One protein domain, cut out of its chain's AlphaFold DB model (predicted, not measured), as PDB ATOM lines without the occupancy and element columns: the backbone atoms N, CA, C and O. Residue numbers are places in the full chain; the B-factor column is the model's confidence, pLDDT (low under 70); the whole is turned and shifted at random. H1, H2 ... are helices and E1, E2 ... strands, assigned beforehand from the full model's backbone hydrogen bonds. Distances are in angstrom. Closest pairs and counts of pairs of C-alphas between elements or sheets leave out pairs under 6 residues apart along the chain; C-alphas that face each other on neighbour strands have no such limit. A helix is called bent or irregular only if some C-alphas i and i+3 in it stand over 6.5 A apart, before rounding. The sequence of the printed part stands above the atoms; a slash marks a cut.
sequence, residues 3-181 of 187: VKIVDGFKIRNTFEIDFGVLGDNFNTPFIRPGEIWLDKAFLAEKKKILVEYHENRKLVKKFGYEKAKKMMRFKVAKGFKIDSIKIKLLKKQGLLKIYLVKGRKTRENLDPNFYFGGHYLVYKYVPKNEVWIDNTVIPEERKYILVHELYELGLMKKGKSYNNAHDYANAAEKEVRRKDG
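Overview. This is residues 3 to 181 of the 187 residues of an uncharacterized protein of Candidatus Buchananbacteria bacterium RBG_13_36_9 (UniProt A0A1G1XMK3). Two small lobes sit side by side: in one, helix H2 covers one face of the three-stranded sheet E1 E3 E2; in the other, a strongly twisted four-stranded sheet has H6 over one face, H7 folded back on H6, and H5 standing up on the opposite face. H3 folds back on the far part of H2 and leads the chain from the first lobe to the second. The 179 printed residues hold seven named helices and seven named strands, in the order E1 H1 E2 E3 H2 H3 H4 E4 E5 H5 E6 E7 H6 H7. Both sheets are mixed, the larger in the order E4 E5 E7 E6, and the class is mixed, helices and strands. The whole is compact, with a radius of gyration of the C-alphas of 16.1 A and spans of 48 by 44 by 32 A.

Along the chain. Find C-alpha 3 at (-0.733, 6.074, 54.867), where E1, residues 3 to 6, begins. Next come H1, 8 to 12; E2, 22 to 24; and E3, 35 to 39. H2, 40 to 63, is 30.3 A long and irregular: C-alphas 44 and 47 are 8.1 A apart. Then read H3, 65 to 76, 17.3 A; H4, 82 to 85; E4, 86 to 93, 17.4 A; E5, 96 to 101, 15.4 A; H5, 103 to 109; E6, 117 to 119; and E7, 130 to 134. H6, 139 to 157, is 27.2 A long and only just irregular, with C-alphas 140 and 143 6.6 A apart. H7, 162 to 179, 25.7 A, ends at C-alpha 179, (27.203, 11.419, 38.193).

Arrangement. Look first at E1 and E3, parallel, with N 4 and O 36 2.8 A apart. E2 and E3 form an antiparallel hairpin, N 37 to O 23 2.8 A. H1 only grazes this sheet; H2 is on it at a height of 8.0 A, making two layers, a helix on one face of a sheet. H2 touches H3 with residues 56 to 60 alone, closest C-alphas Leu 59 and Ala 68, 5.1 A, at a steep tilt of 56 degrees. H4 only grazes the larger sheet. There, hairpin E4 and E5 has N 98 to O 91 at 2.9 A, parallel E5 and E7 N 133 to O 99 at 2.8 A, and hairpin E6 and E7 N 132 to O 118 at 2.8 A. H5 stands up from this sheet, on the opposite face from H6, whose height over it is 7.8 A. H7 touches H6 in a helical hairpin, closest C-alphas His 148 and Ala 169, 4.7 A. Every O i to N i+4 pair is within hydrogen-bond range in H1, H5 and H7; H2 has 16 of 20, H3 7 of 8, H6 13 of 15, and H4 is too short for one.

Size, cuts and confidence. The farthest C-alphas, of Gly 34 and Gly 94, are 48.1 A apart. The printed part has no cut, and no link between named elements is long. Mean pLDDT of the printed part is 94.5; look at residues 78 to 79 for values under 70.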
ATOM      1  N   VAL A   3      -1.464   6.298  56.124       97.06
ATOM      2  CA  VAL A   3      -0.733   6.074  54.867       97.06
ATOM      3  C   VAL A   3      -0.464   7.411  54.185       97.06
ATOM      4  O   VAL A   3      -1.405   8.140  53.875       97.06
ATOM      5  N   LYS A   4       0.806   7.712  53.925       97.81
ATOM      6  CA  LYS A   4       1.259   8.844  53.116       97.81
ATOM      7  C   LYS A   4       1.726   8.362  51.754       97.81
ATOM      8  O   LYS A   4       2.421   7.356  51.659       97.81
ATOM      9  N   ILE A   5       1.352   9.098  50.716       98.00
ATOM     10  CA  ILE A   5       1.884   8.888  49.371       98.00
ATOM     11  C   ILE A   5       3.099   9.790  49.219       98.00
ATOM     12  O   ILE A   5       3.009  10.986  49.495       98.00
ATOM     13  N   VAL A   6       4.228   9.210  48.831       97.62
ATOM     14  CA  VAL A   6       5.509   9.911  48.752       97.62
ATOM     15  C   VAL A   6       6.138   9.744  47.382       97.62
ATOM     16  O   VAL A   6       5.815   8.827  46.629       97.62
ATOM     17  N   ASP A   7       7.053  10.644  47.058       97.31
ATOM     18  CA  ASP A   7       7.891  10.512  45.879       97.31
ATOM     19  C   ASP A   7       9.103   9.633  46.215       97.31
ATOM     20  O   ASP A   7      10.115  10.129  46.712       97.31
ATOM     21  N   GLY A   8       8.983   8.319  45.994       96.62
ATOM     22  CA  GLY A   8      10.072   7.390  46.302       96.62
ATOM     23  C   GLY A   8      11.311   7.640  45.443       96.62
ATOM     24  O   GLY A   8      12.424   7.515  45.944       96.62
ATOM     25  N   PHE A   9      11.133   8.091  44.195       96.62
ATOM     26  CA  PHE A   9      12.247   8.508  43.338       96.62
ATOM     27  C   PHE A   9      13.024   9.656  43.979       96.62
ATOM     28  O   PHE A   9      14.247   9.602  44.081       96.62
ATOM     29  N   LYS A  10      12.326  10.684  44.477       95.88
ATOM     30  CA  LYS A  10      12.985  11.783  45.190       95.88
ATOM     31  C   LYS A  10      13.720  11.285  46.436       95.88
ATOM     32  O   LYS A  10      14.861  11.680  46.642       95.88
ATOM     33  N   ILE A  11      13.108  10.414  47.242       95.75
ATOM     34  CA  ILE A  11      13.733   9.875  48.467       95.75
ATOM     35  C   ILE A  11      15.046   9.141  48.146       95.75
ATOM     36  O   ILE A  11      16.081   9.478  48.733       95.75
ATOM     37  N   ARG A  12      15.025   8.229  47.161       95.88
ATOM     38  CA  ARG A  12      16.197   7.444  46.728       95.88
ATOM     39  C   ARG A  12      17.331   8.280  46.153       95.88
ATOM     40  O   ARG A  12      18.491   7.897  46.270       95.88
ATOM     41  N   ASN A  13      17.005   9.444  45.599       95.19
ATOM     42  CA  ASN A  13      17.974  10.408  45.079       95.19
ATOM     43  C   ASN A  13      18.400  11.486  46.090       95.19
ATOM     44  O   ASN A  13      19.215  12.333  45.738       95.19
ATOM     45  N   THR A  14      17.836  11.503  47.304       92.12
ATOM     46  CA  THR A  14      18.098  12.573  48.282       92.12
ATOM     47  C   THR A  14      18.739  12.063  49.564       92.12
ATOM     48  O   THR A  14      19.634  12.719  50.078       92.12
ATOM     49  N   PHE A  15      18.304  10.946  50.151       89.12
ATOM     50  CA  PHE A  15      18.880  10.537  51.444       89.12
ATOM     51  C   PHE A  15      18.784   9.049  51.777       89.12
ATOM     52  O   PHE A  15      19.623   8.579  52.534       89.12
ATOM     53  N   GLU A  16      17.830   8.307  51.213       92.75
ATOM     54  CA  GLU A  16      17.681   6.874  51.490       92.75
ATOM     55  C   GLU A  16      17.588   6.092  50.183       92.75
ATOM     56  O   GLU A  16      16.508   5.990  49.598       92.75
ATOM     57  N   ILE A  17      18.724   5.573  49.713       92.38
ATOM     58  CA  ILE A  17      18.814   4.845  48.440       92.38
ATOM     59  C   ILE A  17      18.043   3.524  48.476       92.38
ATOM     60  O   ILE A  17      17.470   3.136  47.461       92.38
ATOM     61  N   ASP A  18      17.942   2.898  49.650       92.00
ATOM     62  CA  ASP A  18      17.275   1.607  49.830       92.00
ATOM     63  C   ASP A  18      15.784   1.768  50.185       92.00
ATOM     64  O   ASP A  18      15.113   0.851  50.665       92.00
ATOM     65  N   PHE A  19      15.215   2.963  49.967       95.06
ATOM     66  CA  PHE A  19      13.797   3.191  50.210       95.06
ATOM     67  C   PHE A  19      12.958   2.381  49.217       95.06
ATOM     68  O   PHE A  19      12.826   2.734  48.039       95.06
ATOM     69  N   GLY A  20      12.354   1.304  49.718       93.75
ATOM     70  CA  GLY A  20      11.489   0.423  48.944       93.75
ATOM     71  C   GLY A  20      10.144   1.045  48.543       93.75
ATOM     72  O   GLY A  20       9.898   2.244  48.649       93.75
ATOM     73  N   VAL A  21       9.216   0.202  48.081       95.06
ATOM     74  CA  VAL A  21       7.863   0.651  47.691       95.06
ATOM     75  C   VAL A  21       7.041   1.111  48.889       95.06
ATOM     76  O   VAL A  21       6.208   2.009  48.762       95.06
ATOM     77  N   LEU A  22       7.263   0.496  50.050       94.62
ATOM     78  CA  LEU A  22       6.559   0.799  51.283       94.62
ATOM     79  C   LEU A  22       7.539   0.780  52.456       94.62
ATOM     80  O   LEU A  22       8.272  -0.192  52.625       94.62
ATOM     81  N   GLY A  23       7.508   1.827  53.279       92.94
ATOM     82  CA  GLY A  23       8.267   1.916  54.528       92.94
ATOM     83  C   GLY A  23       7.379   2.270  55.721       92.94
ATOM     84  O   GLY A  23       6.368   2.961  55.583       92.94
ATOM     85  N   ASP A  24       7.769   1.816  56.905       93.56
ATOM     86  CA  ASP A  24       7.251   2.272  58.196       93.56
ATOM     87  C   ASP A  24       8.418   2.521  59.160       93.56
ATOM     88  O   ASP A  24       9.559   2.174  58.862       93.56
ATOM     89  N   ASN A  25       8.147   3.097  60.332       93.31
ATOM     90  CA  ASN A  25       9.192   3.400  61.319       93.31
ATOM     91  C   ASN A  25      10.007   2.166  61.765       93.31
ATOM     92  O   ASN A  25      11.130   2.317  62.228       93.31
ATOM     93  N   PHE A  26       9.462   0.952  61.621       86.44
ATOM     94  CA  PHE A  26      10.147  -0.275  62.024       86.44
ATOM     95  C   PHE A  26      11.327  -0.617  61.105       86.44
ATOM     96  O   PHE A  26      12.394  -0.955  61.603       86.44
ATOM     97  N   ASN A  27      11.148  -0.517  59.784       84.00
ATOM     98  CA  ASN A  27      12.227  -0.788  58.821       84.00
ATOM     99  C   ASN A  27      12.937   0.484  58.347       84.00
ATOM    100  O   ASN A  27      14.009   0.417  57.758       84.00
ATOM    101  N   THR A  28      12.323   1.644  58.560       90.38
ATOM    102  CA  THR A  28      12.765   2.918  58.006       90.38
ATOM    103  C   THR A  28      12.670   3.983  59.107       90.38
ATOM    104  O   THR A  28      11.671   4.705  59.185       90.38
ATOM    105  N   PRO A  29      13.675   4.073  60.003       90.44
ATOM    106  CA  PRO A  29      13.568   4.814  61.267       90.44
ATOM    107  C   PRO A  29      13.233   6.305  61.136       90.44
ATOM    108  O   PRO A  29      12.652   6.884  62.052       90.44
ATOM    109  N   PHE A  30      13.535   6.937  59.996       91.50
ATOM    110  CA  PHE A  30      13.174   8.338  59.740       91.50
ATOM    111  C   PHE A  30      11.673   8.558  59.477       91.50
ATOM    112  O   PHE A  30      11.193   9.693  59.519       91.50
ATOM    113  N   ILE A  31      10.905   7.500  59.197       95.00
ATOM    114  CA  ILE A  31       9.448   7.585  59.074       95.00
ATOM    115  C   ILE A  31       8.854   7.738  60.469       95.00
ATOM    116  O   ILE A  31       9.207   7.003  61.383       95.00
ATOM    117  N   ARG A  32       7.913   8.671  60.645       95.00
ATOM    118  CA  ARG A  32       7.293   8.915  61.956       95.00
ATOM    119  C   ARG A  32       6.519   7.681  62.452       95.00
ATOM    120  O   ARG A  32       5.812   7.055  61.653       95.00
ATOM    121  N   PRO A  33       6.563   7.360  63.759       95.31
ATOM    122  CA  PRO A  33       5.739   6.302  64.333       95.31
ATOM    123  C   PRO A  33       4.258   6.459  63.963       95.31
ATOM    124  O   PRO A  33       3.698   7.553  63.990       95.31
ATOM    125  N   GLY A  34       3.622   5.350  63.586       93.56
ATOM    126  CA  GLY A  34       2.223   5.336  63.149       93.56
ATOM    127  C   GLY A  34       1.988   5.722  61.684       93.56
ATOM    128  O   GLY A  34       0.846   5.603  61.223       93.56
ATOM    129  N   GLU A  35       3.025   6.113  60.935       96.25
ATOM    130  CA  GLU A  35       2.958   6.344  59.488       96.25
ATOM    131  C   GLU A  35       3.417   5.127  58.673       96.25
ATOM    132  O   GLU A  35       4.273   4.352  59.094       96.25
ATOM    133  N   ILE A  36       2.830   4.989  57.486       96.44
ATOM    134  CA  ILE A  36       3.313   4.144  56.391       96.44
ATOM    135  C   ILE A  36       3.524   5.061  55.197       96.44
ATOM    136  O   ILE A  36       2.606   5.800  54.837       96.44
ATOM    137  N   TRP A  37       4.696   5.031  54.582       97.75
ATOM    138  CA  TRP A  37       4.970   5.768  53.351       97.75
ATOM    139  C   TRP A  37       4.904   4.800  52.174       97.75
ATOM    140  O   TRP A  37       5.533   3.750  52.220       97.75
ATOM    141  N   LEU A  38       4.123   5.138  51.148       97.75
ATOM    142  CA  LEU A  38       3.959   4.370  49.913       97.75
ATOM    143  C   LEU A  38       4.463   5.201  48.733       97.75
ATOM    144  O   LEU A  38       4.010   6.332  48.543       97.75
ATOM    145  N   ASP A  39       5.352   4.628  47.926       97.62
ATOM    146  CA  ASP A  39       5.828   5.252  46.693       97.62
ATOM    147  C   ASP A  39       4.657   5.483  45.718       97.62
ATOM    148  O   ASP A  39       3.901   4.564  45.378       97.62
ATOM    149  N   LYS A  40       4.510   6.727  45.252       97.75
ATOM    150  CA  LYS A  40       3.473   7.158  44.308       97.75
ATOM    151  C   LYS A  40       3.464   6.338  43.017       97.75
ATOM    152  O   LYS A  40       2.392   6.170  42.438       97.75
ATOM    153  N   ALA A  41       4.610   5.788  42.599       97.00
ATOM    154  CA  ALA A  41       4.697   4.921  41.421       97.00
ATOM    155  C   ALA A  41       3.779   3.685  41.528       97.00
ATOM    156  O   ALA A  41       3.272   3.196  40.523       97.00
ATOM    157  N   PHE A  42       3.491   3.229  42.751       97.62
ATOM    158  CA  PHE A  42       2.681   2.041  43.027       97.62
ATOM    159  C   PHE A  42       1.277   2.376  43.558       97.62
ATOM    160  O   PHE A  42       0.571   1.507  44.076       97.62
ATOM    161  N   LEU A  43       0.829   3.629  43.413       96.94
ATOM    162  CA  LEU A  43      -0.460   4.087  43.938       96.94
ATOM    163  C   LEU A  43      -1.647   3.266  43.407       96.94
ATOM    164  O   LEU A  43      -2.577   2.979  44.162       96.94
ATOM    165  N   ALA A  44      -1.594   2.830  42.144       96.88
ATOM    166  CA  ALA A  44      -2.632   1.999  41.527       96.88
ATOM    167  C   ALA A  44      -2.820   0.635  42.224       96.88
ATOM    168  O   ALA A  44      -3.892   0.037  42.144       96.88
ATOM    169  N   GLU A  45      -1.800   0.150  42.935       96.56
ATOM    170  CA  GLU A  45      -1.808  -1.124  43.662       96.56
ATOM    171  C   GLU A  45      -1.922  -0.940  45.187       96.56
ATOM    172  O   GLU A  45      -1.953  -1.928  45.923       96.56
ATOM    173  N   LYS A  46      -2.072   0.304  45.672       96.56
ATOM    174  CA  LYS A  46      -2.088   0.683  47.099       96.56
ATOM    175  C   LYS A  46      -2.870  -0.283  47.987       96.56
ATOM    176  O   LYS A  46      -2.349  -0.749  48.995       96.56
ATOM    177  N   LYS A  47      -4.134  -0.564  47.643       96.19
ATOM    178  CA  LYS A  47      -5.013  -1.403  48.476       96.19
ATOM    179  C   LYS A  47      -4.423  -2.800  48.666       96.19
ATOM    180  O   LYS A  47      -4.414  -3.305  49.784       96.19
ATOM    181  N   LYS A  48      -3.926  -3.401  47.586       94.81
ATOM    182  CA  LYS A  48      -3.361  -4.750  47.601       94.81
ATOM    183  C   LYS A  48      -2.035  -4.786  48.360       94.81
ATOM    184  O   LYS A  48      -1.896  -5.601  49.267       94.81
ATOM    185  N   ILE A  49      -1.139  -3.840  48.072       95.81
ATOM    186  CA  ILE A  49       0.164  -3.714  48.742       95.81
ATOM    187  C   ILE A  49      -0.011  -3.591  50.260       95.81
ATOM    188  O   ILE A  49       0.673  -4.269  51.017       95.81
ATOM    189  N   LEU A  50      -0.958  -2.771  50.731       95.69
ATOM    190  CA  LEU A  50      -1.205  -2.601  52.168       95.69
ATOM    191  C   LEU A  50      -1.721  -3.885  52.838       95.69
ATOM    192  O   LEU A  50      -1.309  -4.199  53.955       95.69
ATOM    193  N   VAL A  51      -2.606  -4.631  52.169       94.25
ATOM    194  CA  VAL A  51      -3.104  -5.920  52.676       94.25
ATOM    195  C   VAL A  51      -1.958  -6.924  52.796       94.25
ATOM    196  O   VAL A  51      -1.764  -7.501  53.868       94.25
ATOM    197  N   GLU A  52      -1.165  -7.078  51.735       93.56
ATOM    198  CA  GLU A  52      -0.018  -7.992  51.700       93.56
ATOM    199  C   GLU A  52       1.054  -7.594  52.716       93.56
ATOM    200  O   GLU A  52       1.603  -8.453  53.401       93.56
ATOM    201  N   TYR A  53       1.303  -6.296  52.887       92.88
ATOM    202  CA  TYR A  53       2.236  -5.777  53.879       92.88
ATOM    203  C   TYR A  53       1.812  -6.133  55.309       92.88
ATOM    204  O   TYR A  53       2.612  -6.651  56.094       92.88
ATOM    205  N   HIS A  54       0.545  -5.905  55.665       92.62
ATOM    206  CA  HIS A  54       0.040  -6.245  56.996       92.62
ATOM    207  C   HIS A  54       0.047  -7.751  57.255       92.62
ATOM    208  O   HIS A  54       0.370  -8.183  58.365       92.62
ATOM    209  N   GLU A  55      -0.289  -8.552  56.247       93.38
ATOM    210  CA  GLU A  55      -0.214 -10.004  56.333       93.38
ATOM    211  C   GLU A  55       1.230 -10.486  56.502       93.38
ATOM    212  O   GLU A  55       1.523 -11.237  57.435       93.38
ATOM    213  N   ASN A  56       2.150  -9.991  55.671       92.19
ATOM    214  CA  ASN A  56       3.567 -10.311  55.761       92.19
ATOM    215  C   ASN A  56       4.123  -9.935  57.139       92.19
ATOM    216  O   ASN A  56       4.789 -10.749  57.767       92.19
ATOM    217  N   ARG A  57       3.769  -8.765  57.688       90.56
ATOM    218  CA  ARG A  57       4.196  -8.353  59.037       90.56
ATOM    219  C   ARG A  57       3.736  -9.332  60.120       90.56
ATOM    220  O   ARG A  57       4.502  -9.635  61.033       90.56
ATOM    221  N   LYS A  58       2.500  -9.841  60.033       93.25
ATOM    222  CA  LYS A  58       1.995 -10.871  60.960       93.25
ATOM    223  C   LYS A  58       2.797 -12.167  60.831       93.25
ATOM    224  O   LYS A  58       3.161 -12.758  61.844       93.25
ATOM    225  N   LEU A  59       3.099 -12.589  59.602       94.62
ATOM    226  CA  LEU A  59       3.881 -13.799  59.342       94.62
ATOM    227  C   LEU A  59       5.333 -13.663  59.807       94.62
ATOM    228  O   LEU A  59       5.829 -14.574  60.459       94.62
ATOM    229  N   VAL A  60       5.992 -12.533  59.539       92.62
ATOM    230  CA  VAL A  60       7.375 -12.262  59.965       92.62
ATOM    231  C   VAL A  60       7.482 -12.316  61.486       92.62
ATOM    232  O   VAL A  60       8.358 -13.001  62.004       92.62
ATOM    233  N   LYS A  61       6.549 -11.682  62.208       92.31
ATOM    234  CA  LYS A  61       6.511 -11.742  63.679       92.31
ATOM    235  C   LYS A  61       6.350 -13.164  64.218       92.31
ATOM    236  O   LYS A  61       6.877 -13.469  65.277       92.31
ATOM    237  N   LYS A  62       5.606 -14.020  63.512       96.19
ATOM    238  CA  LYS A  62       5.299 -15.384  63.962       96.19
ATOM    239  C   LYS A  62       6.355 -16.414  63.553       96.19
ATOM    240  O   LYS A  62       6.547 -17.399  64.257       96.19
ATOM    241  N   PHE A  63       6.987 -16.236  62.398       95.94
ATOM    242  CA  PHE A  63       7.762 -17.287  61.735       95.94
ATOM    243  C   PHE A  63       9.155 -16.851  61.265       95.94
ATOM    244  O   PHE A  63       9.904 -17.691  60.768       95.94
ATOM    245  N   GLY A  64       9.496 -15.568  61.386       93.88
ATOM    246  CA  GLY A  64      10.708 -14.992  60.813       93.88
ATOM    247  C   GLY A  64      10.580 -14.663  59.320       93.88
ATOM    248  O   GLY A  64       9.638 -15.076  58.636       93.88
ATOM    249  N   TYR A  65      11.547 -13.892  58.818       88.62
ATOM    250  CA  TYR A  65      11.528 -13.312  57.473       88.62
ATOM    251  C   TYR A  65      11.505 -14.362  56.354       88.62
ATOM    252  O   TYR A  65      10.586 -14.373  55.534       88.62
ATOM    253  N   GLU A  66      12.452 -15.304  56.356       90.81
ATOM    254  CA  GLU A  66      12.579 -16.302  55.285       90.81
ATOM    255  C   GLU A  66      11.333 -17.191  55.151       90.81
ATOM    256  O   GLU A  66      10.839 -17.456  54.049       90.81
ATOM    257  N   LYS A  67      10.762 -17.611  56.286       93.50
ATOM    258  CA  LYS A  67       9.559 -18.449  56.304       93.50
ATOM    259  C   LYS A  67       8.323 -17.664  55.860       93.50
ATOM    260  O   LYS A  67       7.549 -18.183  55.055       93.50
ATOM    261  N   ALA A  68       8.169 -16.414  56.303       93.19
ATOM    262  CA  ALA A  68       7.097 -15.529  55.847       93.19
ATOM    263  C   ALA A  68       7.165 -15.282  54.330       93.19
ATOM    264  O   ALA A  68       6.169 -15.470  53.632       93.19
ATOM    265  N   LYS A  69       8.355 -14.976  53.800       89.50
ATOM    266  CA  LYS A  69       8.601 -14.775  52.364       89.50
ATOM    267  C   LYS A  69       8.204 -16.001  51.541       89.50
ATOM    268  O   LYS A  69       7.503 -15.870  50.537       89.50
ATOM    269  N   LYS A  70       8.591 -17.204  51.983       90.94
ATOM    270  CA  LYS A  70       8.201 -18.463  51.324       90.94
ATOM    271  C   LYS A  70       6.684 -18.678  51.350       90.94
ATOM    272  O   LYS A  70       6.118 -19.055  50.327       90.94
ATOM    273  N   MET A  71       6.029 -18.414  52.483       92.62
ATOM    274  CA  MET A  71       4.571 -18.530  52.616       92.62
ATOM    275  C   MET A  71       3.826 -17.554  51.698       92.62
ATOM    276  O   MET A  71       2.878 -17.956  51.030       92.62
ATOM    277  N   MET A  72       4.264 -16.294  51.628       91.75
ATOM    278  CA  MET A  72       3.655 -15.283  50.757       91.75
ATOM    279  C   MET A  72       3.789 -15.649  49.276       91.75
ATOM    280  O   MET A  72       2.813 -15.577  48.535       91.75
ATOM    281  N   ARG A  73       4.965 -16.131  48.851       88.94
ATOM    282  CA  ARG A  73       5.181 -16.626  47.480       88.94
ATOM    283  C   ARG A  73       4.298 -17.825  47.151       88.94
ATOM    284  O   ARG A  73       3.664 -17.847  46.103       88.94
ATOM    285  N   PHE A  74       4.213 -18.803  48.056       86.81
ATOM    286  CA  PHE A  74       3.408 -20.006  47.834       86.81
ATOM    287  C   PHE A  74       1.921 -19.693  47.609       86.81
ATOM    288  O   PHE A  74       1.274 -20.359  46.811       86.81
ATOM    289  N   LYS A  75       1.384 -18.642  48.246       85.31
ATOM    290  CA  LYS A  75      -0.013 -18.215  48.050       85.31
ATOM    291  C   LYS A  75      -0.323 -17.737  46.635       85.31
ATOM    292  O   LYS A  75      -1.460 -17.875  46.189       85.31
ATOM    293  N   VAL A  76       0.654 -17.136  45.955       82.81
ATOM    294  CA  VAL A  76       0.440 -16.536  44.631       82.81
ATOM    295  C   VAL A  76       0.995 -17.372  43.490       82.81
ATOM    296  O   VAL A  76       0.571 -17.146  42.363       82.81
ATOM    297  N   ALA A  77       1.903 -18.318  43.769       76.56
ATOM    298  CA  ALA A  77       2.551 -19.186  42.789       76.56
ATOM    299  C   ALA A  77       1.543 -20.141  42.129       76.56
ATOM    300  O   ALA A  77       1.455 -21.328  42.437       76.56
ATOM    301  N   LYS A  78       0.756 -19.595  41.208       69.44
ATOM    302  CA  LYS A  78      -0.128 -20.329  40.306       69.44
ATOM    303  C   LYS A  78       0.704 -20.742  39.094       69.44
ATOM    304  O   LYS A  78       1.673 -20.060  38.776       69.44
ATOM    305  N   GLY A  79       0.353 -21.843  38.424       67.44
ATOM    306  CA  GLY A  79       1.031 -22.353  37.218       67.44
ATOM    307  C   GLY A  79       0.959 -21.383  36.030       67.44
ATOM    308  O   GLY A  79       0.281 -21.637  35.038       67.44
ATOM    309  N   PHE A  80       1.612 -20.235  36.159       77.12
ATOM    310  CA  PHE A  80       1.491 -19.083  35.290       77.12
ATOM    311  C   PHE A  80       2.574 -19.127  34.214       77.12
ATOM    312  O   PHE A  80       3.748 -19.375  34.491       77.12
ATOM    313  N   LYS A  81       2.190 -18.858  32.963       83.94
ATOM    314  CA  LYS A  81       3.123 -18.859  31.831       83.94
ATOM    315  C   LYS A  81       4.047 -17.641  31.912       83.94
ATOM    316  O   LYS A  81       3.623 -16.527  31.593       83.94
ATOM    317  N   ILE A  82       5.305 -17.871  32.296       84.56
ATOM    318  CA  ILE A  82       6.347 -16.843  32.476       84.56
ATOM    319  C   ILE A  82       6.477 -15.921  31.256       84.56
ATOM    320  O   ILE A  82       6.564 -14.706  31.417       84.56
ATOM    321  N   ASP A  83       6.415 -16.449  30.033       86.56
ATOM    322  CA  ASP A  83       6.601 -15.617  28.837       86.56
ATOM    323  C   ASP A  83       5.511 -14.551  28.658       86.56
ATOM    324  O   ASP A  83       5.765 -13.501  28.074       86.56
ATOM    325  N   SER A  84       4.325 -14.733  29.251       89.81
ATOM    326  CA  SER A  84       3.248 -13.734  29.187       89.81
ATOM    327  C   SER A  84       3.484 -12.488  30.066       89.81
ATOM    328  O   SER A  84       2.776 -11.477  29.915       89.81
ATOM    329  N   ILE A  85       4.478 -12.538  30.967       93.56
ATOM    330  CA  ILE A  85       4.933 -11.416  31.807       93.56
ATOM    331  C   ILE A  85       5.911 -10.502  31.059       93.56
ATOM    332  O   ILE A  85       5.957  -9.306  31.351       93.56
ATOM    333  N   LYS A  86       6.655 -11.016  30.074       96.12
ATOM    334  CA  LYS A  86       7.643 -10.232  29.321       96.12
ATOM    335  C   LYS A  86       6.931  -9.238  28.401       96.12
ATOM    336  O   LYS A  86       6.043  -9.609  27.639       96.12
ATOM    337  N   ILE A  87       7.303  -7.963  28.497       96.62
ATOM    338  CA  ILE A  87       6.777  -6.892  27.635       96.62
ATOM    339  C   ILE A  87       7.731  -6.668  26.469       96.62
ATOM    340  O   ILE A  87       7.324  -6.689  25.314       96.62
ATOM    341  N   LYS A  88       9.008  -6.428  26.782       96.75
ATOM    342  CA  LYS A  88      10.018  -6.038  25.797       96.75
ATOM    343  C   LYS A  88      11.399  -6.508  26.233       96.75
ATOM    344  O   LYS A  88      11.761  -6.351  27.396       96.75
ATOM    345  N   LEU A  89      12.186  -7.027  25.292       97.44
ATOM    346  CA  LEU A  89      13.630  -7.183  25.472       97.44
ATOM    347  C   LEU A  89      14.274  -5.793  25.385       97.44
ATOM    348  O   LEU A  89      14.245  -5.163  24.331       97.44
ATOM    349  N   LEU A  90      14.817  -5.300  26.497       96.69
ATOM    350  CA  LEU A  90      15.483  -3.999  26.559       96.69
ATOM    351  C   LEU A  90      16.908  -4.078  26.018       96.69
ATOM    352  O   LEU A  90      17.347  -3.184  25.301       96.69
ATOM    353  N   LYS A  91      17.636  -5.141  26.376       96.00
ATOM    354  CA  LYS A  91      19.040  -5.320  25.996       96.00
ATOM    355  C   LYS A  91      19.441  -6.793  26.048       96.00
ATOM    356  O   LYS A  91      18.920  -7.558  26.859       96.00
ATOM    357  N   LYS A  92      20.401  -7.179  25.207       96.69
ATOM    358  CA  LYS A  92      21.068  -8.487  25.235       96.69
ATOM    359  C   LYS A  92      22.582  -8.277  25.306       96.69
ATOM    360  O   LYS A  92      23.120  -7.491  24.535       96.69
ATOM    361  N   GLN A  93      23.252  -8.961  26.230       92.81
ATOM    362  CA  GLN A  93      24.707  -8.932  26.409       92.81
ATOM    363  C   GLN A  93      25.218 -10.370  26.532       92.81
ATOM    364  O   GLN A  93      25.084 -11.007  27.577       92.81
ATOM    365  N   GLY A  94      25.748 -10.913  25.434       94.25
ATOM    366  CA  GLY A  94      26.051 -12.341  25.338       94.25
ATOM    367  C   GLY A  94      24.799 -13.190  25.597       94.25
ATOM    368  O   GLY A  94      23.787 -13.049  24.905       94.25
ATOM    369  N   LEU A  95      24.861 -14.053  26.617       95.62
ATOM    370  CA  LEU A  95      23.730 -14.878  27.060       95.62
ATOM    371  C   LEU A  95      22.746 -14.136  27.976       95.62
ATOM    372  O   LEU A  95      21.627 -14.614  28.155       95.62
ATOM    373  N   LEU A  96      23.143 -12.998  28.557       98.00
ATOM    374  CA  LEU A  96      22.308 -12.227  29.471       98.00
ATOM    375  C   LEU A  96      21.242 -11.446  28.695       98.00
ATOM    376  O   LEU A  96      21.559 -10.723  27.746       98.00
ATOM    377  N   LYS A  97      19.982 -11.562  29.115       98.38
ATOM    378  CA  LYS A  97      18.842 -10.835  28.547       98.38
ATOM    379  C   LYS A  97      18.195  -9.964  29.617       98.38
ATOM    380  O   LYS A  97      17.889 -10.442  30.704       98.38
ATOM    381  N   ILE A  98      17.962  -8.698  29.295       98.38
ATOM    382  CA  ILE A  98      17.308  -7.737  30.183       98.38
ATOM    383  C   ILE A  98      15.912  -7.465  29.628       98.38
ATOM    384  O   ILE A  98      15.778  -6.979  28.503       98.38
ATOM    385  N   TYR A  99      14.879  -7.774  30.406       98.50
ATOM    386  CA  TYR A  99      13.481  -7.621  30.014       98.50
ATOM    387  C   TYR A  99      12.780  -6.552  30.843       98.50
ATOM    388  O   TYR A  99      12.907  -6.512  32.062       98.50
ATOM    389  N   LEU A 100      11.959  -5.739  30.181       98.44
ATOM    390  CA  LEU A 100      10.876  -5.026  30.846       98.44
ATOM    391  C   LEU A 100       9.716  -6.004  31.029       98.44
ATOM    392  O   LEU A 100       9.300  -6.657  30.063       98.44
ATOM    393  N   VAL A 101       9.189  -6.099  32.243       98.25
ATOM    394  CA  VAL A 101       8.155  -7.071  32.601       98.25
ATOM    395  C   VAL A 101       6.931  -6.414  33.224       98.25
ATOM    396  O   VAL A 101       7.013  -5.320  33.772       98.25
ATOM    397  N   LYS A 102       5.786  -7.100  33.150       97.50
ATOM    398  CA  LYS A 102       4.526  -6.706  33.798       97.50
ATOM    399  C   LYS A 102       4.633  -6.930  35.309       97.50
ATOM    400  O   LYS A 102       4.156  -7.956  35.793       97.50
ATOM    401  N   GLY A 103       5.230  -6.002  36.057       96.75
ATOM    402  CA  GLY A 103       5.538  -6.225  37.476       96.75
ATOM    403  C   GLY A 103       4.307  -6.514  38.328       96.75
ATOM    404  O   GLY A 103       4.331  -7.448  39.124       96.75
ATOM    405  N   ARG A 104       3.179  -5.844  38.065       95.38
ATOM    406  CA  ARG A 104       1.895  -6.175  38.704       95.38
ATOM    407  C   ARG A 104       1.483  -7.635  38.489       95.38
ATOM    408  O   ARG A 104       1.085  -8.308  39.436       95.38
ATOM    409  N   LYS A 105       1.621  -8.157  37.262       94.56
ATOM    410  CA  LYS A 105       1.323  -9.572  36.981       94.56
ATOM    411  C   LYS A 105       2.328 -10.501  37.657       94.56
ATOM    412  O   LYS A 105       1.921 -11.558  38.129       94.56
ATOM    413  N   THR A 106       3.602 -10.117  37.733       95.00
ATOM    414  CA  THR A 106       4.612 -10.852  38.506       95.00
ATOM    415  C   THR A 106       4.209 -10.940  39.980       95.00
ATOM    416  O   THR A 106       4.193 -12.036  40.534       95.00
ATOM    417  N   ARG A 107       3.773  -9.831  40.593       94.50
ATOM    418  CA  ARG A 107       3.274  -9.810  41.979       94.50
ATOM    419  C   ARG A 107       2.038 -10.662  42.195       94.50
ATOM    420  O   ARG A 107       1.934 -11.395  43.171       94.50
ATOM    421  N   GLU A 108       1.102 -10.593  41.257       92.31
ATOM    422  CA  GLU A 108      -0.157 -11.332  41.314       92.31
ATOM    423  C   GLU A 108      -0.009 -12.848  41.137       92.31
ATOM    424  O   GLU A 108      -0.870 -13.575  41.630       92.31
ATOM    425  N   ASN A 109       1.032 -13.320  40.440       92.00
ATOM    426  CA  ASN A 109       1.107 -14.715  39.988       92.00
ATOM    427  C   ASN A 109       2.399 -15.454  40.362       92.00
ATOM    428  O   ASN A 109       2.439 -16.674  40.220       92.00
ATOM    429  N   LEU A 110       3.456 -14.758  40.794       91.88
ATOM    430  CA  LEU A 110       4.762 -15.363  41.084       91.88
ATOM    431  C   LEU A 110       5.298 -14.973  42.467       91.88
ATOM    432  O   LEU A 110       5.687 -15.850  43.238       91.88
ATOM    433  N   ASP A 111       5.331 -13.678  42.790       92.94
ATOM    434  CA  ASP A 111       5.932 -13.196  44.040       92.94
ATOM    435  C   ASP A 111       5.415 -11.806  44.432       92.94
ATOM    436  O   ASP A 111       5.801 -10.830  43.785       92.94
ATOM    437  N   PRO A 112       4.619 -11.665  45.513       93.00
ATOM    438  CA  PRO A 112       4.041 -10.377  45.905       93.00
ATOM    439  C   PRO A 112       5.104  -9.348  46.324       93.00
ATOM    440  O   PRO A 112       4.811  -8.159  46.410       93.00
ATOM    441  N   ASN A 113       6.346  -9.791  46.551       91.44
ATOM    442  CA  ASN A 113       7.477  -8.936  46.898       91.44
ATOM    443  C   ASN A 113       8.368  -8.583  45.691       91.44
ATOM    444  O   ASN A 113       9.461  -8.056  45.888       91.44
ATOM    445  N   PHE A 114       7.954  -8.885  44.452       95.50
ATOM    446  CA  PHE A 114       8.670  -8.432  43.256       95.50
ATOM    447  C   PHE A 114       8.388  -6.947  42.999       95.50
ATOM    448  O   PHE A 114       7.338  -6.581  42.457       95.50
ATOM    449  N   TYR A 115       9.335  -6.101  43.384       96.12
ATOM    450  CA  TYR A 115       9.312  -4.661  43.163       96.12
ATOM    451  C   TYR A 115      10.623  -4.223  42.521       96.12
ATOM    452  O   TYR A 115      11.663  -4.802  42.804       96.12
ATOM    453  N   PHE A 116      10.564  -3.178  41.694       97.44
ATOM    454  CA  PHE A 116      11.705  -2.589  40.982       97.44
ATOM    455  C   PHE A 116      12.362  -3.486  39.932       97.44
ATOM    456  O   PHE A 116      12.240  -3.212  38.734       97.44
ATOM    457  N   GLY A 117      13.040  -4.544  40.352       97.38
ATOM    458  CA  GLY A 117      13.836  -5.400  39.492       97.38
ATOM    459  C   GLY A 117      14.181  -6.727  40.153       97.38
ATOM    460  O   GLY A 117      13.753  -7.024  41.267       97.38
ATOM    461  N   GLY A 118      14.868  -7.577  39.400       97.69
ATOM    462  CA  GLY A 118      15.379  -8.826  39.931       97.69
ATOM    463  C   GLY A 118      16.056  -9.697  38.889       97.69
ATOM    464  O   GLY A 118      15.717  -9.657  37.702       97.69
ATOM    465  N   HIS A 119      16.941 -10.582  39.341       98.25
ATOM    466  CA  HIS A 119      17.623 -11.532  38.467       98.25
ATOM    467  C   HIS A 119      17.548 -12.989  38.939       98.25
ATOM    468  O   HIS A 119      17.257 -13.305  40.094       98.25
ATOM    469  N   TYR A 120      17.875 -13.904  38.024       97.50
ATOM    470  CA  TYR A 120      17.712 -15.356  38.191       97.50
ATOM    471  C   TYR A 120      18.456 -15.997  39.377       97.50
ATOM    472  O   TYR A 120      18.067 -17.076  39.820       97.50
ATOM    473  N   LEU A 121      19.515 -15.370  39.908       97.31
ATOM    474  CA  LEU A 121      20.182 -15.866  41.125       97.31
ATOM    475  C   LEU A 121      19.414 -15.558  42.424       97.31
ATOM    476  O   LEU A 121      19.566 -16.296  43.393       97.31
ATOM    477  N   VAL A 122      18.575 -14.518  42.445       95.50
ATOM    478  CA  VAL A 122      17.773 -14.127  43.623       95.50
ATOM    479  C   VAL A 122      16.361 -14.695  43.524       95.50
ATOM    480  O   VAL A 122      15.799 -15.218  44.494       95.50
ATOM    481  N   TYR A 123      15.787 -14.646  42.326       93.94
ATOM    482  CA  TYR A 123      14.430 -15.092  42.062       93.94
ATOM    483  C   TYR A 123      14.437 -16.372  41.233       93.94
ATOM    484  O   TYR A 123      14.640 -16.349  40.026       93.94
ATOM    485  N   LYS A 124      14.132 -17.506  41.878       91.06
ATOM    486  CA  LYS A 124      14.111 -18.833  41.230       91.06
ATOM    487  C   LYS A 124      13.127 -18.954  40.057       91.06
ATOM    488  O   LYS A 124      13.275 -19.853  39.239       91.06
ATOM    489  N   TYR A 125      12.109 -18.094  40.002       92.19
ATOM    490  CA  TYR A 125      11.137 -18.050  38.906       92.19
ATOM    491  C   TYR A 125      11.616 -17.217  37.708       92.19
ATOM    492  O   TYR A 125      10.994 -17.274  36.649       92.19
ATOM    493  N   VAL A 126      12.686 -16.432  37.857       95.50
ATOM    494  CA  VAL A 126      13.293 -15.697  36.745       95.50
ATOM    495  C   VAL A 126      14.180 -16.677  35.969       95.50
ATOM    496  O   VAL A 126      15.053 -17.308  36.572       95.50
ATOM    497  N   PRO A 127      13.980 -16.848  34.648       96.19
ATOM    498  CA  PRO A 127      14.766 -17.789  33.860       96.19
ATOM    499  C   PRO A 127      16.268 -17.497  33.907       96.19
ATOM    500  O   PRO A 127      16.700 -16.347  33.993       96.19
ATOM    501  N   LYS A 128      17.085 -18.552  33.806       97.25
ATOM    502  CA  LYS A 128      18.550 -18.440  33.831       97.25
ATOM    503  C   LYS A 128      19.041 -17.429  32.789       97.25
ATOM    504  O   LYS A 128      18.625 -17.470  31.634       97.25
ATOM    505  N   ASN A 129      19.987 -16.581  33.194       97.75
ATOM    506  CA  ASN A 129      20.531 -15.479  32.393       97.75
ATOM    507  C   ASN A 129      19.509 -14.387  32.033       97.75
ATOM    508  O   ASN A 129      19.697 -13.683  31.040       97.75
ATOM    509  N   GLU A 130      18.464 -14.199  32.839       98.38
ATOM    510  CA  GLU A 130      17.566 -13.053  32.711       98.38
ATOM    511  C   GLU A 130      17.670 -12.090  33.901       98.38
ATOM    512  O   GLU A 130      17.877 -12.498  35.049       98.38
ATOM    513  N   VAL A 131      17.515 -10.803  33.586       98.50
ATOM    514  CA  VAL A 131      17.272  -9.696  34.520       98.50
ATOM    515  C   VAL A 131      15.949  -9.063  34.123       98.50
ATOM    516  O   VAL A 131      15.715  -8.790  32.942       98.50
ATOM    517  N   TRP A 132      15.064  -8.861  35.085       98.50
ATOM    518  CA  TRP A 132      13.741  -8.295  34.876       98.50
ATOM    519  C   TRP A 132      13.656  -6.920  35.529       98.50
ATOM    520  O   TRP A 132      14.131  -6.732  36.641       98.50
ATOM    521  N   ILE A 133      13.024  -5.972  34.838       98.56
ATOM    522  CA  ILE A 133      12.740  -4.621  35.329       98.56
ATOM    523  C   ILE A 133      11.227  -4.428  35.347       98.56
ATOM    524  O   ILE A 133      10.544  -4.680  34.348       98.56
ATOM    525  N   ASP A 134      10.701  -3.979  36.478       98.25
ATOM    526  CA  ASP A 134       9.283  -3.719  36.689       98.25
ATOM    527  C   ASP A 134       8.816  -2.492  35.886       98.25
ATOM    528  O   ASP A 134       9.304  -1.375  36.060       98.25
ATOM    529  N   ASN A 135       7.824  -2.682  35.012       97.88
ATOM    530  CA  ASN A 135       7.236  -1.599  34.226       97.88
ATOM    531  C   ASN A 135       6.420  -0.578  35.037       97.88
ATOM    532  O   ASN A 135       6.111   0.483  34.498       97.88
ATOM    533  N   THR A 136       6.071  -0.893  36.285       97.38
ATOM    534  CA  THR A 136       5.393   0.013  37.230       97.38
ATOM    535  C   THR A 136       6.307   1.165  37.636       97.38
ATOM    536  O   THR A 136       5.845   2.268  37.916       97.38
ATOM    537  N   VAL A 137       7.621   0.930  37.630       95.75
ATOM    538  CA  VAL A 137       8.604   1.959  37.947       95.75
ATOM    539  C   VAL A 137       8.717   2.965  36.804       95.75
ATOM    540  O   VAL A 137       8.712   2.591  35.622       95.75
ATOM    541  N   ILE A 138       8.861   4.243  37.163       95.50
ATOM    542  CA  ILE A 138       9.044   5.342  36.211       95.50
ATOM    543  C   ILE A 138      10.306   5.133  35.350       95.50
ATOM    544  O   ILE A 138      11.299   4.601  35.848       95.50
ATOM    545  N   PRO A 139      10.296   5.506  34.058       95.94
ATOM    546  CA  PRO A 139      11.425   5.281  33.153       95.94
ATOM    547  C   PRO A 139      12.784   5.783  33.661       95.94
ATOM    548  O   PRO A 139      13.789   5.101  33.466       95.94
ATOM    549  N   GLU A 140      12.803   6.929  34.339       95.62
ATOM    550  CA  GLU A 140      13.990   7.619  34.852       95.62
ATOM    551  C   GLU A 140      14.735   6.790  35.900       95.62
ATOM    552  O   GLU A 140      15.961   6.832  35.982       95.62
ATOM    553  N   GLU A 141      14.000   5.992  36.671       96.75
ATOM    554  CA  GLU A 141      14.545   5.172  37.747       96.75
ATOM    555  C   GLU A 141      15.125   3.844  37.233       96.75
ATOM    556  O   GLU A 141      16.041   3.271  37.823       96.75
ATOM    557  N   ARG A 142      14.637   3.356  36.084       96.94
ATOM    558  CA  ARG A 142      14.988   2.028  35.548       96.94
ATOM    559  C   ARG A 142      16.475   1.871  35.257       96.94
ATOM    560  O   ARG A 142      16.979   0.754  35.334       96.94
ATOM    561  N   LYS A 143      17.181   2.957  34.916       96.88
ATOM    562  CA  LYS A 143      18.633   2.896  34.686       96.88
ATOM    563  C   LYS A 143      19.405   2.590  35.973       96.88
ATOM    564  O   LYS A 143      20.355   1.820  35.910       96.88
ATOM    565  N   TYR A 144      18.969   3.122  37.114       97.88
ATOM    566  CA  TYR A 144      19.608   2.894  38.411       97.88
ATOM    567  C   TYR A 144      19.342   1.479  38.909       97.88
ATOM    568  O   TYR A 144      20.284   0.769  39.244       97.88
ATOM    569  N   ILE A 145      18.094   1.020  38.790       97.50
ATOM    570  CA  ILE A 145      17.730  -0.375  39.074       97.50
ATOM    571  C   ILE A 145      18.567  -1.320  38.214       97.50
ATOM    572  O   ILE A 145      19.106  -2.302  38.705       97.50
ATOM    573  N   LEU A 146      18.737  -1.024  36.924       97.81
ATOM    574  CA  LEU A 146      19.558  -1.868  36.066       97.81
ATOM    575  C   LEU A 146      21.032  -1.896  36.503       97.81
ATOM    576  O   LEU A 146      21.656  -2.951  36.423       97.81
ATOM    577  N   VAL A 147      21.598  -0.767  36.945       98.12
ATOM    578  CA  VAL A 147      22.958  -0.729  37.507       98.12
ATOM    579  C   VAL A 147      23.044  -1.632  38.731       98.12
ATOM    580  O   VAL A 147      23.937  -2.479  38.771       98.12
ATOM    581  N   HIS A 148      22.097  -1.502  39.660       98.19
ATOM    582  CA  HIS A 148      22.017  -2.324  40.861       98.19
ATOM    583  C   HIS A 148      21.994  -3.818  40.514       98.19
ATOM    584  O   HIS A 148      22.900  -4.565  40.882       98.19
ATOM    585  N   GLU A 149      21.018  -4.237  39.708       98.19
ATOM    586  CA  GLU A 149      20.808  -5.639  39.334       98.19
ATOM    587  C   GLU A 149      22.015  -6.248  38.609       98.19
ATOM    588  O   GLU A 149      22.367  -7.408  38.821       98.19
ATOM    589  N   LEU A 150      22.674  -5.486  37.728       98.12
ATOM    590  CA  LEU A 150      23.852  -5.979  37.013       98.12
ATOM    591  C   LEU A 150      25.076  -6.089  37.925       98.12
ATOM    592  O   LEU A 150      25.865  -7.027  37.766       98.12
ATOM    593  N   TYR A 151      25.237  -5.151  38.861       98.06
ATOM    594  CA  TYR A 151      26.336  -5.167  39.819       98.06
ATOM    595  C   TYR A 151      26.174  -6.327  40.808       98.06
ATOM    596  O   TYR A 151      27.096  -7.136  40.953       98.06
ATOM    597  N   GLU A 152      24.981  -6.479  41.394       98.31
ATOM    598  CA  GLU A 152      24.629  -7.586  42.288       98.31
ATOM    599  C   GLU A 152      24.839  -8.939  41.590       98.31
ATOM    600  O   GLU A 152      25.597  -9.787  42.078       98.31
ATOM    601  N   LEU A 153      24.285  -9.113  40.382       98.12
ATOM    602  CA  LEU A 153      24.436 -10.337  39.595       98.12
ATOM    603  C   LEU A 153      25.905 -10.676  39.333       98.12
ATOM    604  O   LEU A 153      26.311 -11.840  39.428       98.12
ATOM    605  N   GLY A 154      26.708  -9.675  38.967       97.94
ATOM    606  CA  GLY A 154      28.132  -9.844  38.693       97.94
ATOM    607  C   GLY A 154      28.909 -10.313  39.921       97.94
ATOM    608  O   GLY A 154      29.784 -11.174  39.803       97.94
ATOM    609  N   LEU A 155      28.572  -9.789  41.097       98.31
ATOM    610  CA  LEU A 155      29.181 -10.166  42.369       98.31
ATOM    611  C   LEU A 155      28.739 -11.550  42.849       98.31
ATOM    612  O   LEU A 155      29.584 -12.358  43.245       98.31
ATOM    613  N   MET A 156      27.448 -11.863  42.756       98.25
ATOM    614  CA  MET A 156      26.922 -13.178  43.124       98.25
ATOM    615  C   MET A 156      27.452 -14.284  42.204       98.25
ATOM    616  O   MET A 156      27.785 -15.369  42.675       98.25
ATOM    617  N   LYS A 157      27.637 -14.009  40.902       97.31
ATOM    618  CA  LYS A 157      28.320 -14.936  39.975       97.31
ATOM    619  C   LYS A 157      29.757 -15.258  40.391       97.31
ATOM    620  O   LYS A 157      30.246 -16.332  40.059       97.31
ATOM    621  N   LYS A 158      30.421 -14.345  41.104       97.75
ATOM    622  CA  LYS A 158      31.772 -14.522  41.661       97.75
ATOM    623  C   LYS A 158      31.760 -15.139  43.067       97.75
ATOM    624  O   LYS A 158      32.798 -15.177  43.716       97.75
ATOM    625  N   GLY A 159      30.604 -15.593  43.553       97.38
ATOM    626  CA  GLY A 159      30.465 -16.270  44.842       97.38
ATOM    627  C   GLY A 159      30.259 -15.349  46.046       97.38
ATOM    628  O   GLY A 159      30.270 -15.840  47.173       97.38
ATOM    629  N   LYS A 160      30.054 -14.035  45.859       97.56
ATOM    630  CA  LYS A 160      29.669 -13.169  46.988       97.56
ATOM    631  C   LYS A 160      28.254 -13.510  47.466       97.56
ATOM    632  O   LYS A 160      27.376 -13.822  46.662       97.56
ATOM    633  N   SER A 161      28.044 -13.427  48.780       97.31
ATOM    634  CA  SER A 161      26.717 -13.566  49.383       97.31
ATOM    635  C   SER A 161      25.785 -12.459  48.896       97.31
ATOM    636  O   SER A 161      26.242 -11.374  48.535       97.31
ATOM    637  N   TYR A 162      24.481 -12.735  48.924       95.69
ATOM    638  CA  TYR A 162      23.449 -11.777  48.534       95.69
ATOM    639  C   TYR A 162      23.594 -10.442  49.277       95.69
ATOM    640  O   TYR A 162      23.777  -9.426  48.624       95.69
ATOM    641  N   ASN A 163      23.640 -10.455  50.615       95.50
ATOM    642  CA  ASN A 163      23.731  -9.223  51.412       95.50
ATOM    643  C   ASN A 163      24.945  -8.368  51.020       95.50
ATOM    644  O   ASN A 163      24.803  -7.184  50.751       95.50
ATOM    645  N   ASN A 164      26.127  -8.982  50.890       97.06
ATOM    646  CA  ASN A 164      27.319  -8.240  50.479       97.06
ATOM    647  C   ASN A 164      27.164  -7.695  49.055       97.06
ATOM    648  O   ASN A 164      27.531  -6.556  48.790       97.06
ATOM    649  N   ALA A 165      26.660  -8.506  48.120       97.94
ATOM    650  CA  ALA A 165      26.466  -8.086  46.737       97.94
ATOM    651  C   ALA A 165      25.477  -6.913  46.619       97.94
ATOM    652  O   ALA A 165      25.767  -5.973  45.882       97.94
ATOM    653  N   HIS A 166      24.389  -6.953  47.387       96.69
ATOM    654  CA  HIS A 166      23.374  -5.911  47.486       96.69
ATOM    655  C   HIS A 166      23.952  -4.596  48.031       96.69
ATOM    656  O   HIS A 166      23.783  -3.543  47.421       96.69
ATOM    657  N   ASP A 167      24.730  -4.646  49.116       96.38
ATOM    658  CA  ASP A 167      25.339  -3.444  49.703       96.38
ATOM    659  C   ASP A 167      26.313  -2.759  48.728       96.38
ATOM    660  O   ASP A 167      26.300  -1.536  48.560       96.38
ATOM    661  N   TYR A 168      27.127  -3.545  48.014       97.50
ATOM    662  CA  TYR A 168      27.995  -3.009  46.963       97.50
ATOM    663  C   TYR A 168      27.206  -2.485  45.755       97.50
ATOM    664  O   TYR A 168      27.631  -1.511  45.131       97.50
ATOM    665  N   ALA A 169      26.076  -3.109  45.412       97.62
ATOM    666  CA  ALA A 169      25.199  -2.640  44.345       97.62
ATOM    667  C   ALA A 169      24.559  -1.289  44.698       97.62
ATOM    668  O   ALA A 169      24.586  -0.387  43.862       97.62
ATOM    669  N   ASN A 170      24.120  -1.100  45.946       96.25
ATOM    670  CA  ASN A 170      23.658   0.191  46.462       96.25
ATOM    671  C   ASN A 170      24.745   1.269  46.348       96.25
ATOM    672  O   ASN A 170      24.483   2.370  45.866       96.25
ATOM    673  N   ALA A 171      25.991   0.957  46.714       95.38
ATOM    674  CA  ALA A 171      27.098   1.899  46.546       95.38
ATOM    675  C   ALA A 171      27.333   2.261  45.065       95.38
ATOM    676  O   ALA A 171      27.447   3.439  44.725       95.38
ATOM    677  N   ALA A 172      27.355   1.269  44.170       96.75
ATOM    678  CA  ALA A 172      27.539   1.492  42.734       96.75
ATOM    679  C   ALA A 172      26.390   2.308  42.115       96.75
ATOM    680  O   ALA A 172      26.626   3.196  41.294       96.75
ATOM    681  N   GLU A 173      25.153   2.036  42.520       96.38
ATOM    682  CA  GLU A 173      23.972   2.793  42.122       96.38
ATOM    683  C   GLU A 173      24.067   4.256  42.580       96.38
ATOM    684  O   GLU A 173      23.847   5.167  41.774       96.38
ATOM    685  N   LYS A 174      24.467   4.487  43.839       95.19
ATOM    686  CA  LYS A 174      24.663   5.828  44.412       95.19
ATOM    687  C   LYS A 174      25.663   6.647  43.596       95.19
ATOM    688  O   LYS A 174      25.403   7.811  43.294       95.19
ATOM    689  N   GLU A 175      26.770   6.034  43.181       95.25
ATOM    690  CA  GLU A 175      27.779   6.682  42.334       95.25
ATOM    691  C   GLU A 175      27.225   7.108  40.972       95.25
ATOM    692  O   GLU A 175      27.534   8.194  40.479       95.25
ATOM    693  N   VAL A 176      26.381   6.282  40.349       96.75
ATOM    694  CA  VAL A 176      25.751   6.641  39.070       96.75
ATOM    695  C   VAL A 176      24.746   7.777  39.262       96.75
ATOM    696  O   VAL A 176      24.742   8.717  38.469       96.75
ATOM    697  N   ARG A 177      23.952   7.756  40.340       96.62
ATOM    698  CA  ARG A 177      23.034   8.858  40.681       96.62
ATOM    699  C   ARG A 177      23.784  10.178  40.894       96.62
ATOM    700  O   ARG A 177      23.373  11.199  40.348       96.62
ATOM    701  N   ARG A 178      24.923  10.158  41.598       94.88
ATOM    702  CA  ARG A 178      25.786  11.341  41.779       94.88
ATOM    703  C   ARG A 178      26.319  11.890  40.457       94.88
ATOM    704  O   ARG A 178      26.287  13.098  40.239       94.88
ATOM    705  N   LYS A 179      26.752  11.016  39.542       95.94
ATOM    706  CA  LYS A 179      27.203  11.419  38.193       95.94
ATOM    707  C   LYS A 179      26.102  12.078  37.366       95.94
ATOM    708  O   LYS A 179      26.399  12.946  36.556       95.94
ATOM    709  N   ASP A 180      24.850  11.702  37.600       95.75
ATOM    710  CA  ASP A 180      23.681  12.337  36.988       95.75
ATOM    711  C   ASP A 180      23.239  13.634  37.703       95.75
ATOM    712  O   ASP A 180      22.226  14.226  37.333       95.75
ATOM    713  N   GLY A 181      23.991  14.093  38.710       94.94
ATOM    714  CA  GLY A 181      23.782  15.373  39.389       94.94
ATOM    715  C   GLY A 181      22.945  15.310  40.667       94.94
ATOM    716  O   GLY A 181      22.677  16.355  41.264       94.94
TER     717      GLY A 181